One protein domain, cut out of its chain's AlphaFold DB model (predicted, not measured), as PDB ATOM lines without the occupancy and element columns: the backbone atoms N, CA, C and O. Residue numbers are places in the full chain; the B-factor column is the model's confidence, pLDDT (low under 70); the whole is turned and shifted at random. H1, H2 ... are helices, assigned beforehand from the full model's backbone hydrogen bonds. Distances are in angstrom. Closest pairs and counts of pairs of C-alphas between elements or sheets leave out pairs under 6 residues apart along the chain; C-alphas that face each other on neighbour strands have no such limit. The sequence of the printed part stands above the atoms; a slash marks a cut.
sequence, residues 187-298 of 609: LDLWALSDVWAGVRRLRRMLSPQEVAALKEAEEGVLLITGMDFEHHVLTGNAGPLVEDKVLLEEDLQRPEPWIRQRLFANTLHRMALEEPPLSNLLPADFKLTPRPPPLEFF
ATOM      1  N   LEU A 187      18.545 -38.472 -28.971       96.62
ATOM      2  CA  LEU A 187      17.712 -37.296 -28.730       96.62
ATOM      3  C   LEU A 187      16.282 -37.736 -28.443       96.62
ATOM      4  O   LEU A 187      15.745 -38.573 -29.161       96.62
ATOM      5  N   ASP A 188      15.620 -37.125 -27.465       96.69
ATOM      6  CA  ASP A 188      14.157 -37.173 -27.437       96.69
ATOM      7  C   ASP A 188      13.589 -36.105 -28.373       96.69
ATOM      8  O   ASP A 188      13.508 -34.920 -28.033       96.69
ATOM      9  N   LEU A 189      13.178 -36.546 -29.559       96.19
ATOM     10  CA  LEU A 189      12.661 -35.673 -30.602       96.19
ATOM     11  C   LEU A 189      11.315 -35.042 -30.228       96.19
ATOM     12  O   LEU A 189      11.008 -33.959 -30.721       96.19
ATOM     13  N   TRP A 190      10.530 -35.665 -29.341       95.56
ATOM     14  CA  TRP A 190       9.285 -35.069 -28.850       95.56
ATOM     15  C   TRP A 190       9.564 -33.876 -27.936       95.56
ATOM     16  O   TRP A 190       9.002 -32.807 -28.160       95.56
ATOM     17  N   ALA A 191      10.480 -34.004 -26.969       96.38
ATOM     18  CA  ALA A 191      10.850 -32.871 -26.123       96.38
ATOM     19  C   ALA A 191      11.524 -31.745 -26.909       96.38
ATOM     20  O   ALA A 191      11.258 -30.568 -26.655       96.38
ATOM     21  N   LEU A 192      12.359 -32.088 -27.895       97.12
ATOM     22  CA  LEU A 192      12.929 -31.087 -28.789       97.12
ATOM     23  C   LEU A 192      11.819 -30.383 -29.589       97.12
ATOM     24  O   LEU A 192      11.790 -29.154 -29.644       97.12
ATOM     25  N   SER A 193      10.851 -31.134 -30.125       96.25
ATOM     26  CA  SER A 193       9.674 -30.574 -30.799       96.25
ATOM     27  C   SER A 193       8.897 -29.610 -29.899       96.25
ATOM     28  O   SER A 193       8.557 -28.513 -30.342       96.25
ATOM     29  N   ASP A 194       8.661 -29.971 -28.635       95.50
ATOM     30  CA  ASP A 194       7.958 -29.128 -27.663       95.50
ATOM     31  C   ASP A 194       8.694 -27.809 -27.408       95.50
ATOM     32  O   ASP A 194       8.063 -26.753 -27.369       95.50
ATOM     33  N   VAL A 195      10.023 -27.839 -27.271       96.50
ATOM     34  CA  VAL A 195      10.838 -26.630 -27.087       96.50
ATOM     35  C   VAL A 195      10.724 -25.710 -28.305       96.50
ATOM     36  O   VAL A 195      10.401 -24.528 -28.163       96.50
ATOM     37  N   TRP A 196      10.906 -26.240 -29.517       96.56
ATOM     38  CA  TRP A 196      10.775 -25.449 -30.745       96.56
ATOM     39  C   TRP A 196       9.360 -24.874 -30.912       96.56
ATOM     40  O   TRP A 196       9.206 -23.695 -31.247       96.56
ATOM     41  N   ALA A 197       8.330 -25.672 -30.626       94.31
ATOM     42  CA  ALA A 197       6.935 -25.241 -30.607       94.31
ATOM     43  C   ALA A 197       6.692 -24.145 -29.557       94.31
ATOM     44  O   ALA A 197       6.037 -23.136 -29.828       94.31
ATOM     45  N   GLY A 198       7.256 -24.298 -28.357       94.56
ATOM     46  CA  GLY A 198       7.156 -23.349 -27.252       94.56
ATOM     47  C   GLY A 198       7.691 -21.968 -27.620       94.56
ATOM     48  O   GLY A 198       6.999 -20.967 -27.413       94.56
ATOM     49  N   VAL A 199       8.868 -21.906 -28.252       95.38
ATOM     50  CA  VAL A 199       9.432 -20.634 -28.735       95.38
ATOM     51  C   VAL A 199       8.550 -20.043 -29.839       95.38
ATOM     52  O   VAL A 199       8.246 -18.846 -29.824       95.38
ATOM     53  N   ARG A 200       8.050 -20.872 -30.764       94.19
ATOM     54  CA  ARG A 200       7.174 -20.427 -31.862       94.19
ATOM     55  C   ARG A 200       5.814 -19.899 -31.402       94.19
ATOM     56  O   ARG A 200       5.262 -18.987 -32.026       94.19
ATOM     57  N   ARG A 201       5.279 -20.392 -30.280       92.06
ATOM     58  CA  ARG A 201       4.055 -19.843 -29.659       92.06
ATOM     59  C   ARG A 201       4.241 -18.380 -29.242       92.06
ATOM     60  O   ARG A 201       3.307 -17.589 -29.377       92.06
ATOM     61  N   LEU A 202       5.438 -18.007 -28.781       93.06
ATOM     62  CA  LEU A 202       5.783 -16.624 -28.430       93.06
ATOM     63  C   LEU A 202       6.237 -15.804 -29.646       93.06
ATOM     64  O   LEU A 202       6.020 -14.589 -29.702       93.06
ATOM     65  N   ARG A 203       6.852 -16.462 -30.634       91.38
ATOM     66  CA  ARG A 203       7.462 -15.851 -31.817       91.38
ATOM     67  C   ARG A 203       6.953 -16.514 -33.093       91.38
ATOM     68  O   ARG A 203       7.381 -17.598 -33.460       91.38
ATOM     69  N   ARG A 204       6.118 -15.816 -33.867       85.56
ATOM     70  CA  ARG A 204       5.635 -16.350 -35.159       85.56
ATOM     71  C   ARG A 204       6.754 -16.684 -36.155       85.56
ATOM     72  O   ARG A 204       6.544 -17.515 -37.032       85.56
ATOM     73  N   MET A 205       7.890 -15.994 -36.065       92.19
ATOM     74  CA  MET A 205       9.077 -16.218 -36.888       92.19
ATOM     75  C   MET A 205      10.311 -16.138 -35.999       92.19
ATOM     76  O   MET A 205      10.433 -15.176 -35.240       92.19
ATOM     77  N   LEU A 206      11.209 -17.109 -36.135       96.00
ATOM     78  CA  LEU A 206      12.465 -17.140 -35.399       96.00
ATOM     79  C   LEU A 206      13.526 -16.307 -36.128       96.00
ATOM     80  O   LEU A 206      13.612 -16.276 -37.365       96.00
ATOM     81  N   SER A 207      14.316 -15.575 -35.355       97.06
ATOM     82  CA  SER A 207      15.535 -14.932 -35.836       97.06
ATOM     83  C   SER A 207      16.669 -15.959 -35.966       97.06
ATOM     84  O   SER A 207      16.651 -16.976 -35.272       97.06
ATOM     85  N   PRO A 208      17.689 -15.701 -36.804       97.06
ATOM     86  CA  PRO A 208      18.850 -16.587 -36.903       97.06
ATOM     87  C   PRO A 208      19.554 -16.822 -35.557       97.06
ATOM     88  O   PRO A 208      20.021 -17.923 -35.302       97.06
ATOM     89  N   GLN A 209      19.576 -15.817 -34.676       97.56
ATOM     90  CA  GLN A 209      20.151 -15.935 -33.331       97.56
ATOM     91  C   GLN A 209      19.331 -16.863 -32.429       97.56
ATOM     92  O   GLN A 209      19.905 -17.654 -31.695       97.56
ATOM     93  N   GLU A 210      17.997 -16.797 -32.493       97.56
ATOM     94  CA  GLU A 210      17.123 -17.718 -31.749       97.56
ATOM     95  C   GLU A 210      17.257 -19.156 -32.271       97.56
ATOM     96  O   GLU A 210      17.284 -20.090 -31.480       97.56
ATOM     97  N   VAL A 211      17.387 -19.333 -33.592       97.88
ATOM     98  CA  VAL A 211      17.658 -20.642 -34.212       97.88
ATOM     99  C   VAL A 211      19.000 -21.201 -33.741       97.88
ATOM    100  O   VAL A 211      19.053 -22.348 -33.307       97.88
ATOM    101  N   ALA A 212      20.062 -20.392 -33.775       97.62
ATOM    102  CA  ALA A 212      21.382 -20.789 -33.292       97.62
ATOM    103  C   ALA A 212      21.350 -21.156 -31.800       97.62
ATOM    104  O   ALA A 212      21.834 -22.217 -31.431       97.62
ATOM    105  N   ALA A 213      20.691 -20.346 -30.969       97.62
ATOM    106  CA  ALA A 213      20.536 -20.609 -29.539       97.62
ATOM    107  C   ALA A 213      19.787 -21.921 -29.241       97.62
ATOM    108  O   ALA A 213      20.121 -22.614 -28.285       97.62
ATOM    109  N   LEU A 214      18.776 -22.275 -30.044       98.00
ATOM    110  CA  LEU A 214      18.059 -23.547 -29.899       98.00
ATOM    111  C   LEU A 214      18.933 -24.749 -30.265       98.00
ATOM    112  O   LEU A 214      18.860 -25.773 -29.590       98.00
ATOM    113  N   LYS A 215      19.759 -24.625 -31.311       98.00
ATOM    114  CA  LYS A 215      20.710 -25.672 -31.711       98.00
ATOM    115  C   LYS A 215      21.850 -25.823 -30.696       98.00
ATOM    116  O   LYS A 215      22.152 -26.938 -30.296       98.00
ATOM    117  N   GLU A 216      22.403 -24.716 -30.202       97.31
ATOM    118  CA  GLU A 216      23.429 -24.717 -29.148       97.31
ATOM    119  C   GLU A 216      22.901 -25.355 -27.851       97.31
ATOM    120  O   GLU A 216      23.595 -26.145 -27.214       97.31
ATOM    121  N   ALA A 217      21.643 -25.078 -27.485       97.62
ATOM    122  CA  ALA A 217      21.006 -25.731 -26.344       97.62
ATOM    123  C   ALA A 217      20.848 -27.248 -26.556       97.62
ATOM    124  O   ALA A 217      21.094 -28.017 -25.631       97.62
ATOM    125  N   GLU A 218      20.470 -27.698 -27.758       97.75
ATOM    126  CA  GLU A 218      20.423 -29.129 -28.088       97.75
ATOM    127  C   GLU A 218      21.796 -29.795 -27.915       97.75
ATOM    128  O   GLU A 218      21.892 -30.818 -27.235       97.75
ATOM    129  N   GLU A 219      22.850 -29.209 -28.488       97.50
ATOM    130  CA  GLU A 219      24.224 -29.716 -28.390       97.50
ATOM    131  C   GLU A 219      24.708 -29.764 -26.933       97.50
ATOM    132  O   GLU A 219      25.265 -30.771 -26.490       97.50
ATOM    133  N   GLY A 220      24.428 -28.714 -26.156       97.44
ATOM    134  CA  GLY A 220      24.754 -28.652 -24.733       97.44
ATOM    135  C   GLY A 220      24.041 -29.732 -23.914       97.44
ATOM    136  O   GLY A 220      24.670 -30.408 -23.100       97.44
ATOM    137  N   VAL A 221      22.744 -29.955 -24.156       97.88
ATOM    138  CA  VAL A 221      21.992 -31.043 -23.510       97.88
ATOM    139  C   VAL A 221      22.558 -32.404 -23.909       97.88
ATOM    140  O   VAL A 221      22.729 -33.268 -23.047       97.88
ATOM    141  N   LEU A 222      22.867 -32.615 -25.190       96.94
ATOM    142  CA  LEU A 222      23.425 -33.876 -25.670       96.94
ATOM    143  C   LEU A 222      24.762 -34.197 -24.982       96.94
ATOM    144  O   LEU A 222      24.952 -35.317 -24.512       96.94
ATOM    145  N   LEU A 223      25.637 -33.200 -24.826       97.31
ATOM    146  CA  LEU A 223      26.896 -33.347 -24.097       97.31
ATOM    147  C   LEU A 223      26.673 -33.722 -22.623       97.31
ATOM    148  O   LEU A 223      27.232 -34.711 -22.150       97.31
ATOM    149  N   ILE A 224      25.829 -32.968 -21.906       97.69
ATOM    150  CA  ILE A 224      25.527 -33.220 -20.484       97.69
ATOM    151  C   ILE A 224      24.961 -34.629 -20.304       97.69
ATOM    152  O   ILE A 224      25.388 -35.374 -19.428       97.69
ATOM    153  N   THR A 225      24.029 -35.026 -21.164       97.38
ATOM    154  CA  THR A 225      23.356 -36.325 -21.050       97.38
ATOM    155  C   THR A 225      24.267 -37.494 -21.401       97.38
ATOM    156  O   THR A 225      24.132 -38.561 -20.803       97.38
ATOM    157  N   GLY A 226      25.230 -37.295 -22.307       97.38
ATOM    158  CA  GLY A 226      26.312 -38.246 -22.548       97.38
ATOM    159  C   GLY A 226      27.160 -38.462 -21.294       97.38
ATOM    160  O   GLY A 226      27.341 -39.603 -20.869       97.38
ATOM    161  N   MET A 227      27.584 -37.370 -20.653       97.75
ATOM    162  CA  MET A 227      28.359 -37.421 -19.409       97.75
ATOM    163  C   MET A 227      27.582 -38.075 -18.260       97.75
ATOM    164  O   MET A 227      28.129 -38.927 -17.562       97.75
ATOM    165  N   ASP A 228      26.307 -37.720 -18.076       97.94
ATOM    166  CA  ASP A 228      25.458 -38.297 -17.027       97.94
ATOM    167  C   ASP A 228      25.252 -39.798 -17.241       97.94
ATOM    168  O   ASP A 228      25.340 -40.588 -16.299       97.94
ATOM    169  N   PHE A 229      25.021 -40.221 -18.486       97.75
ATOM    170  CA  PHE A 229      24.883 -41.634 -18.813       97.75
ATOM    171  C   PHE A 229      26.172 -42.412 -18.509       97.75
ATOM    172  O   PHE A 229      26.131 -43.438 -17.826       97.75
ATOM    173  N   GLU A 230      27.322 -41.914 -18.960       97.56
ATOM    174  CA  GLU A 230      28.615 -42.563 -18.732       97.56
ATOM    175  C   GLU A 230      28.990 -42.608 -17.248       97.56
ATOM    176  O   GLU A 230      29.411 -43.647 -16.739       97.56
ATOM    177  N   HIS A 231      28.811 -41.499 -16.531       97.44
ATOM    178  CA  HIS A 231      29.237 -41.399 -15.144       97.44
ATOM    179  C   HIS A 231      28.295 -42.112 -14.175       97.44
ATOM    180  O   HIS A 231      28.770 -42.724 -13.218       97.44
ATOM    181  N   HIS A 232      26.980 -42.053 -14.396       96.88
ATOM    182  CA  HIS A 232      25.994 -42.578 -13.452       96.88
ATOM    183  C   HIS A 232      25.387 -43.909 -13.890       96.88
ATOM    184  O   HIS A 232      25.261 -44.815 -13.066       96.88
ATOM    185  N   VAL A 233      25.013 -44.065 -15.161       96.12
ATOM    186  CA  VAL A 233      24.321 -45.281 -15.616       96.12
ATOM    187  C   VAL A 233      25.321 -46.413 -15.846       96.12
ATOM    188  O   VAL A 233      25.168 -47.481 -15.253       96.12
ATOM    189  N   LEU A 234      26.387 -46.180 -16.621       96.44
ATOM    190  CA  LEU A 234      27.373 -47.226 -16.936       96.44
ATOM    191  C   LEU A 234      28.187 -47.694 -15.721       96.44
ATOM    192  O   LEU A 234      28.598 -48.851 -15.666       96.44
ATOM    193  N   THR A 235      28.387 -46.839 -14.716       97.12
ATOM    194  CA  THR A 235      29.085 -47.218 -13.471       97.12
ATOM    195  C   THR A 235      28.182 -47.921 -12.451       97.12
ATOM    196  O   THR A 235      28.664 -48.353 -11.402       97.12
ATOM    197  N   GLY A 236      26.874 -48.025 -12.719       96.94
ATOM    198  CA  GLY A 236      25.886 -48.536 -11.766       96.94
ATOM    199  C   GLY A 236      25.565 -47.575 -10.612       96.94
ATOM    200  O   GLY A 236      24.941 -47.983  -9.634       96.94
ATOM    201  N   ASN A 237      25.968 -46.305 -10.708       97.50
ATOM    202  CA  ASN A 237      25.711 -45.254  -9.722       97.50
ATOM    203  C   ASN A 237      24.573 -44.307 -10.157       97.50
ATOM    204  O   ASN A 237      24.701 -43.083 -10.093       97.50
ATOM    205  N   ALA A 238      23.447 -44.873 -10.605       97.69
ATOM    206  CA  ALA A 238      22.288 -44.113 -11.085       97.69
ATOM    207  C   ALA A 238      21.429 -43.502  -9.957       97.69
ATOM    208  O   ALA A 238      20.477 -42.778 -10.236       97.69
ATOM    209  N   GLY A 239      21.765 -43.768  -8.686       97.94
ATOM    210  CA  GLY A 239      21.034 -43.280  -7.511       97.94
ATOM    211  C   GLY A 239      20.753 -41.769  -7.517       97.94
ATOM    212  O   GLY A 239      19.591 -41.405  -7.348       97.94
ATOM    213  N   PRO A 240      21.748 -40.897  -7.786       98.00
ATOM    214  CA  PRO A 240      21.529 -39.451  -7.863       98.00
ATOM    215  C   PRO A 240      20.507 -39.046  -8.934       98.00
ATOM    216  O   PRO A 240      19.631 -38.230  -8.672       98.00
ATOM    217  N   LEU A 241      20.549 -39.675 -10.115       97.62
ATOM    218  CA  LEU A 241      19.612 -39.381 -11.206       97.62
ATOM    219  C   LEU A 241      18.167 -39.765 -10.853       97.62
ATOM    220  O   LEU A 241      17.228 -39.099 -11.289       97.62
ATOM    221  N   VAL A 242      17.982 -40.828 -10.063       97.81
ATOM    222  CA  VAL A 242      16.664 -41.255  -9.569       97.81
ATOM    223  C   VAL A 242      16.175 -40.353  -8.434       97.81
ATOM    224  O   VAL A 242      15.005 -39.969  -8.416       97.81
ATOM    225  N   GLU A 243      17.061 -39.969  -7.512       97.25
ATOM    226  CA  GLU A 243      16.747 -39.052  -6.407       97.25
ATOM    227  C   GLU A 243      16.291 -37.678  -6.925       97.25
ATOM    228  O   GLU A 243      15.256 -37.160  -6.490       97.25
ATOM    229  N   ASP A 244      16.985 -37.157  -7.938       96.38
ATOM    230  CA  ASP A 244      16.663 -35.894  -8.609       96.38
ATOM    231  C   ASP A 244      15.489 -36.012  -9.597       96.38
ATOM    232  O   ASP A 244      15.069 -35.019 -10.197       96.38
ATOM    233  N   LYS A 245      14.914 -37.215  -9.753       95.75
ATOM    234  CA  LYS A 245      13.811 -37.530 -10.681       95.75
ATOM    235  C   LYS A 245      14.138 -37.237 -12.149       95.75
ATOM    236  O   LYS A 245      13.233 -36.996 -12.949       95.75
ATOM    237  N   VAL A 246      15.419 -37.278 -12.509       95.81
ATOM    238  CA  VAL A 246      15.879 -37.225 -13.902       95.81
ATOM    239  C   VAL A 246      15.617 -38.567 -14.592       95.81
ATOM    240  O   VAL A 246      15.350 -38.601 -15.790       95.81
ATOM    241  N   LEU A 247      15.631 -39.672 -13.846       96.75
ATOM    242  CA  LEU A 247      15.203 -40.995 -14.305       96.75
ATOM    243  C   LEU A 247      14.273 -41.648 -13.283       96.75
ATOM    244  O   LEU A 247      14.346 -41.360 -12.090       96.75
ATOM    245  N   LEU A 248      13.414 -42.553 -13.746       95.88
ATOM    246  CA  LEU A 248      12.683 -43.475 -12.879       95.88
ATOM    247  C   LEU A 248      13.443 -44.805 -12.746       95.88
ATOM    248  O   LEU A 248      14.229 -45.171 -13.622       95.88
ATOM    249  N   GLU A 249      13.185 -45.570 -11.682       96.38
ATOM    250  CA  GLU A 249      13.784 -46.908 -11.521       96.38
ATOM    251  C   GLU A 249      13.402 -47.841 -12.681       96.38
ATOM    252  O   GLU A 249      14.205 -48.666 -13.117       96.38
ATOM    253  N   GLU A 250      12.193 -47.686 -13.225       94.62
ATOM    254  CA  GLU A 250      11.713 -48.456 -14.370       94.62
ATOM    255  C   GLU A 250      12.426 -48.085 -15.677       94.62
ATOM    256  O   GLU A 250      12.517 -48.926 -16.574       94.62
ATOM    257  N   ASP A 251      12.943 -46.857 -15.802       94.19
ATOM    258  CA  ASP A 251      13.690 -46.433 -16.992       94.19
ATOM    259  C   ASP A 251      15.032 -47.170 -17.085       94.19
ATOM    260  O   ASP A 251      15.435 -47.557 -18.178       94.19
ATOM    261  N   LEU A 252      15.677 -47.451 -15.947       95.88
ATOM    262  CA  LEU A 252      16.953 -48.179 -15.878       95.88
ATOM    263  C   LEU A 252      16.850 -49.641 -16.341       95.88
ATOM    264  O   LEU A 252      17.866 -50.278 -16.603       95.88
ATOM    265  N   GLN A 253      15.633 -50.183 -16.447       94.50
ATOM    266  CA  GLN A 253      15.375 -51.533 -16.961       94.50
ATOM    267  C   GLN A 253      15.166 -51.561 -18.482       94.50
ATOM    268  O   GLN A 253      14.933 -52.624 -19.062       94.50
ATOM    269  N   ARG A 254      15.185 -50.398 -19.139       91.31
ATOM    270  CA  ARG A 254      15.006 -50.264 -20.587       91.31
ATOM    271  C   ARG A 254      16.364 -50.180 -21.291       91.31
ATOM    272  O   ARG A 254      17.379 -49.947 -20.641       91.31
ATOM    273  N   PRO A 255      16.416 -50.357 -22.621       91.62
ATOM    274  CA  PRO A 255      17.677 -50.244 -23.349       91.62
ATOM    275  C   PRO A 255      18.289 -48.853 -23.325       91.62
ATOM    276  O   PRO A 255      17.603 -47.849 -23.138       91.62
ATOM    277  N   GLU A 256      19.586 -48.805 -23.608       94.38
ATOM    278  CA  GLU A 256      20.391 -47.585 -23.598       94.38
ATOM    279  C   GLU A 256      19.772 -46.402 -24.369       94.38
ATOM    280  O   GLU A 256      19.688 -45.323 -23.775       94.38
ATOM    281  N   PRO A 257      19.270 -46.549 -25.617       92.50
ATOM    282  CA  PRO A 257      18.663 -45.423 -26.328       92.50
ATOM    283  C   PRO A 257      17.500 -44.786 -25.560       92.50
ATOM    284  O   PRO A 257      17.405 -43.565 -25.507       92.50
ATOM    285  N   TRP A 258      16.666 -45.592 -24.893       92.94
ATOM    286  CA  TRP A 258      15.573 -45.081 -24.064       92.94
ATOM    287  C   TRP A 258      16.090 -44.279 -22.873       92.94
ATOM    288  O   TRP A 258      15.605 -43.177 -22.617       92.94
ATOM    289  N   ILE A 259      17.081 -44.811 -22.153       95.25
ATOM    290  CA  ILE A 259      17.658 -44.142 -20.982       95.25
ATOM    291  C   ILE A 259      18.247 -42.788 -21.397       95.25
ATOM    292  O   ILE A 259      17.934 -41.771 -20.781       95.25
ATOM    293  N   ARG A 260      19.031 -42.751 -22.484       96.19
ATOM    294  CA  ARG A 260      19.616 -41.509 -23.016       96.19
ATOM    295  C   ARG A 260      18.549 -40.507 -23.457       96.19
ATOM    296  O   ARG A 260      18.636 -39.343 -23.088       96.19
ATOM    297  N   GLN A 261      17.490 -40.948 -24.135       95.75
ATOM    298  CA  GLN A 261      16.360 -40.085 -24.508       95.75
ATOM    299  C   GLN A 261      15.599 -39.535 -23.288       95.75
ATOM    300  O   GLN A 261      15.052 -38.427 -23.320       95.75
ATOM    301  N   ARG A 262      15.490 -40.307 -22.199       96.25
ATOM    302  CA  ARG A 262      14.875 -39.844 -20.945       96.25
ATOM    303  C   ARG A 262      15.737 -38.798 -20.250       96.25
ATOM    304  O   ARG A 262      15.209 -37.739 -19.913       96.25
ATOM    305  N   LEU A 263      17.041 -39.054 -20.136       97.25
ATOM    306  CA  LEU A 263      18.014 -38.067 -19.667       97.25
ATOM    307  C   LEU A 263      17.923 -36.789 -20.501       97.25
ATOM    308  O   LEU A 263      17.736 -35.714 -19.940       97.25
ATOM    309  N   PHE A 264      17.967 -36.918 -21.832       97.81
ATOM    310  CA  PHE A 264      17.926 -35.794 -22.764       97.81
ATOM    311  C   PHE A 264      16.761 -34.854 -22.482       97.81
ATOM    312  O   PHE A 264      16.971 -33.663 -22.271       97.81
ATOM    313  N   ALA A 265      15.532 -35.360 -22.409       97.00
ATOM    314  CA  ALA A 265      14.403 -34.460 -22.209       97.00
ATOM    315  C   ALA A 265      14.317 -33.859 -20.816       97.00
ATOM    316  O   ALA A 265      13.883 -32.719 -20.699       97.00
ATOM    317  N   ASN A 266      14.674 -34.602 -19.767       97.12
ATOM    318  CA  ASN A 266      14.615 -34.058 -18.414       97.12
ATOM    319  C   ASN A 266      15.687 -32.976 -18.227       97.12
ATOM    320  O   ASN A 266      15.394 -31.916 -17.670       97.12
ATOM    321  N   THR A 267      16.878 -33.177 -18.794       97.56
ATOM    322  CA  THR A 267      17.930 -32.156 -18.851       97.56
ATOM    323  C   THR A 267      17.512 -30.963 -19.714       97.56
ATOM    324  O   THR A 267      17.637 -29.824 -19.263       97.56
ATOM    325  N   LEU A 268      16.937 -31.192 -20.902       97.94
ATOM    326  CA  LEU A 268      16.407 -30.128 -21.765       97.94
ATOM    327  C   LEU A 268      15.298 -29.332 -21.068       97.94
ATOM    328  O   LEU A 268      15.270 -28.111 -21.163       97.94
ATOM    329  N   HIS A 269      14.400 -30.002 -20.344       97.25
ATOM    330  CA  HIS A 269      13.327 -29.352 -19.596       97.25
ATOM    331  C   HIS A 269      13.867 -28.475 -18.466       97.25
ATOM    332  O   HIS A 269      13.410 -27.345 -18.307       97.25
ATOM    333  N   ARG A 270      14.865 -28.956 -17.713       97.19
ATOM    334  CA  ARG A 270      15.540 -28.157 -16.682       97.19
ATOM    335  C   ARG A 270      16.206 -26.926 -17.295       97.19
ATOM    336  O   ARG A 270      15.932 -25.809 -16.863       97.19
ATOM    337  N   MET A 271      16.993 -27.115 -18.355       97.50
ATOM    338  CA  MET A 271      17.670 -26.028 -19.070       97.50
ATOM    339  C   MET A 271      16.667 -25.000 -19.615       97.50
ATOM    340  O   MET A 271      16.857 -23.797 -19.464       97.50
ATOM    341  N   ALA A 272      15.544 -25.469 -20.163       97.38
ATOM    342  CA  ALA A 272      14.446 -24.640 -20.648       97.38
ATOM    343  C   ALA A 272      13.807 -23.755 -19.570       97.38
ATOM    344  O   ALA A 272      13.303 -22.682 -19.895       97.38
ATOM    345  N   LEU A 273      13.806 -24.184 -18.307       96.62
ATOM    346  CA  LEU A 273      13.222 -23.424 -17.201       96.62
ATOM    347  C   LEU A 273      14.243 -22.536 -16.481       96.62
ATOM    348  O   LEU A 273      13.874 -21.481 -15.964       96.62
ATOM    349  N   GLU A 274      15.510 -22.946 -16.434       96.88
ATOM    350  CA  GLU A 274      16.499 -22.373 -15.516       96.88
ATOM    351  C   GLU A 274      17.615 -21.598 -16.226       96.88
ATOM    352  O   GLU A 274      18.116 -20.608 -15.686       96.88
ATOM    353  N   GLU A 275      17.985 -21.979 -17.448       96.56
ATOM    354  CA  GLU A 275      19.241 -21.549 -18.064       96.56
ATOM    355  C   GLU A 275      19.009 -20.652 -19.298       96.56
ATOM    356  O   GLU A 275      18.273 -21.014 -20.223       96.56
ATOM    357  N   PRO A 276      19.607 -19.444 -19.348       96.31
ATOM    358  CA  PRO A 276      19.614 -18.643 -20.565       96.31
ATOM    359  C   PRO A 276      20.534 -19.285 -21.628       96.31
ATOM    360  O   PRO A 276      21.542 -19.884 -21.266       96.31
ATOM    361  N   PRO A 277      20.249 -19.111 -22.932       96.25
ATOM    362  CA  PRO A 277      19.195 -18.262 -23.484       96.25
ATOM    363  C   PRO A 277      17.801 -18.901 -23.462       96.25
ATOM    364  O   PRO A 277      16.820 -18.175 -23.619       96.25
ATOM    365  N   LEU A 278      17.689 -20.214 -23.246       96.44
ATOM    366  CA  LEU A 278      16.457 -20.969 -23.474       96.44
ATOM    367  C   LEU A 278      15.302 -20.527 -22.561       96.44
ATOM    368  O   LEU A 278      14.191 -20.301 -23.046       96.44
ATOM    369  N   SER A 279      15.586 -20.263 -21.284       97.31
ATOM    370  CA  SER A 279      14.604 -19.738 -20.322       97.31
ATOM    371  C   SER A 279      14.052 -18.351 -20.674       97.31
ATOM    372  O   SER A 279      12.953 -17.995 -20.250       97.31
ATOM    373  N   ASN A 280      14.757 -17.573 -21.506       97.31
ATOM    374  CA  ASN A 280      14.270 -16.288 -22.019       97.31
ATOM    375  C   ASN A 280      13.422 -16.431 -23.293       97.31
ATOM    376  O   ASN A 280      12.708 -15.495 -23.664       97.31
ATOM    377  N   LEU A 281      13.543 -17.561 -23.998       97.00
ATOM    378  CA  LEU A 281      12.856 -17.825 -25.264       97.00
ATOM    379  C   LEU A 281      11.532 -18.566 -25.079       97.00
ATOM    380  O   LEU A 281      10.670 -18.482 -25.954       97.00
ATOM    381  N   LEU A 282      11.374 -19.280 -23.966       96.69
ATOM    382  CA  LEU A 282      10.211 -20.107 -23.666       96.69
ATOM    383  C   LEU A 282       9.229 -19.419 -22.707       96.69
ATOM    384  O   LEU A 282       9.599 -18.518 -21.951       96.69
ATOM    385  N   PRO A 283       7.943 -19.816 -22.728       95.38
ATOM    386  CA  PRO A 283       6.980 -19.338 -21.749       95.38
ATOM    387  C   PRO A 283       7.319 -19.869 -20.348       95.38
ATOM    388  O   PRO A 283       7.778 -20.996 -20.191       95.38
ATOM    389  N   ALA A 284       7.041 -19.073 -19.312       94.88
ATOM    390  CA  ALA A 284       7.361 -19.427 -17.923       94.88
ATOM    391  C   ALA A 284       6.631 -20.687 -17.413       94.88
ATOM    392  O   ALA A 284       7.043 -21.283 -16.423       94.88
ATOM    393  N   ASP A 285       5.531 -21.076 -18.059       94.75
ATOM    394  CA  ASP A 285       4.753 -22.281 -17.775       94.75
ATOM    395  C   ASP A 285       5.006 -23.410 -18.788       94.75
ATOM    396  O   ASP A 285       4.163 -24.297 -18.935       94.75
ATOM    397  N   PHE A 286       6.153 -23.384 -19.482       95.75
ATOM    398  CA  PHE A 286       6.563 -24.428 -20.419       95.75
ATOM    399  C   PHE A 286       6.523 -25.821 -19.774       95.75
ATOM    400  O   PHE A 286       7.014 -26.034 -18.664       95.75
ATOM    401  N   LYS A 287       5.936 -26.783 -20.491       95.56
ATOM    402  CA  LYS A 287       5.831 -28.188 -20.088       95.56
ATOM    403  C   LYS A 287       6.055 -29.076 -21.297       95.56
ATOM    404  O   LYS A 287       5.587 -28.748 -22.383       95.56
ATOM    405  N   LEU A 288       6.710 -30.206 -21.063       94.56
ATOM    406  CA  LEU A 288       6.814 -31.263 -22.057       94.56
ATOM    407  C   LEU A 288       5.486 -32.011 -22.194       94.56
ATOM    408  O   LEU A 288       4.793 -32.275 -21.204       94.56
ATOM    409  N   THR A 289       5.163 -32.370 -23.427       91.75
ATOM    410  CA  THR A 289       4.020 -33.199 -23.780       91.75
ATOM    411  C   THR A 289       4.255 -34.620 -23.243       91.75
ATOM    412  O   THR A 289       5.366 -35.152 -23.346       91.75
ATOM    413  N   PRO A 290       3.241 -35.283 -22.649       87.44
ATOM    414  CA  PRO A 290       3.348 -36.686 -22.265       87.44
ATOM    415  C   PRO A 290       3.720 -37.544 -23.475       87.44
ATOM    416  O   PRO A 290       3.020 -37.539 -24.487       87.44
ATOM    417  N   ARG A 291       4.824 -38.288 -23.371       82.12
ATOM    418  CA  ARG A 291       5.311 -39.083 -24.497       82.12
ATOM    419  C   ARG A 291       4.447 -40.323 -24.713       82.12
ATOM    420  O   ARG A 291       4.162 -41.020 -23.731       82.12
ATOM    421  N   PRO A 292       4.106 -40.665 -25.966       76.69
ATOM    422  CA  PRO A 292       3.666 -42.016 -26.257       76.69
ATOM    423  C   PRO A 292       4.800 -42.991 -25.886       76.69
ATOM    424  O   PRO A 292       5.976 -42.670 -26.087       76.69
ATOM    425  N   PRO A 293       4.491 -44.163 -25.303       68.25
ATOM    426  CA  PRO A 293       5.500 -45.200 -25.141       68.25
ATOM    427  C   PRO A 293       6.057 -45.545 -26.534       68.25
ATOM    428  O   PRO A 293       5.268 -45.651 -27.477       68.25
ATOM    429  N   PRO A 294       7.383 -45.712 -26.698       68.25
ATOM    430  CA  PRO A 294       7.936 -46.195 -27.950       68.25
ATOM    431  C   PRO A 294       7.272 -47.522 -28.264       68.25
ATOM    432  O   PRO A 294       7.000 -48.316 -27.354       68.25
ATOM    433  N   LEU A 295       7.061 -47.790 -29.548       66.31
ATOM    434  CA  LEU A 295       6.795 -49.158 -29.960       66.31
ATOM    435  C   LEU A 295       7.922 -50.032 -29.392       66.31
ATOM    436  O   LEU A 295       9.092 -49.651 -29.444       66.31
ATOM    437  N   GLU A 296       7.569 -51.168 -28.788       62.06
ATOM    438  CA  GLU A 296       8.464 -52.011 -27.980       62.06
ATOM    439  C   GLU A 296       9.629 -52.667 -28.762       62.06
ATOM    440  O   GLU A 296      10.188 -53.659 -28.304       62.06
ATOM    441  N   PHE A 297      10.063 -52.102 -29.895       55.91
ATOM    442  CA  PHE A 297      11.238 -52.487 -30.692       55.91
ATOM    443  C   PHE A 297      12.512 -52.690 -29.862       55.91
ATOM    444  O   PHE A 297      13.425 -53.404 -30.261       55.91
ATOM    445  N   PHE A 298      12.558 -52.083 -28.682       51.19
ATOM    446  CA  PHE A 298      13.632 -52.191 -27.710       51.19
ATOM    447  C   PHE A 298      13.633 -53.498 -26.893       51.19
ATOM    448  O   PHE A 298      14.596 -53.760 -26.174       51.19
TER     449      PHE A 298
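This is residues 187 to 298 of the 609 residues of the protein "Hypothetical protein" of Polarella glacialis (UniProt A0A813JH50). Two long helices, H2 and H4, cross at a steep angle to form the core, and H1 packs on H4 with part of its length. Short H5 sits near the ends of H1 and H4 where residues 202 and 274 lie, short H3 sits beside the last turn of H2 near His 232, and residues 282 to 298 fold back as a tail without a named element. The printed part has 112 residues, with five named helices in the order H1 to H5 and no named strand: all helix. It is compact, with a radius of gyration of the C-alphas of 14.5 A, but elongated, spanning 43 by 28 by 22 A.

H1, residues 189 to 202, touches H4, residues 256 to 274, the same way at a shallow tilt of 21 degrees; their closest C-alphas, Ala 191 and Ala 265, are 5.5 A apart. H2, residues 208 to 233, touches H4 at a steep tilt of 52 degrees, opposite ways, closest at C-alphas 225 and 264, 5.7 A. H2 and H3, residues 239 to 243, only just touch, only at the corner, with 3 pairs of C-alphas within 8 A, the closest His 232 and Leu 241 at 7.5 A. H5, residues 278 to 281, touches H2, closest at C-alphas 214 and 278, 7.1 A. H1 and H3 are apart. Every O i to N i+4 pair is within hydrogen-bond range in H2, H3 and H4, and 9 of 10 in H1; H5 is too short for one.

H1 begins at C-alpha 189 (12.661, -35.673, -30.602) and is 20.4 A long. H2 is 36.1 A, H3 6.1 A and H4 26.8 A long. H5, 5.1 A, ends at C-alpha 281 (12.856, -17.825, -25.264).

The farthest C-alphas, Arg 204 and Gly 236, are 44.6 A apart. The printed part has no cut. The link H3 to H4 is long. Residues 293 to 298 have pLDDT under 70.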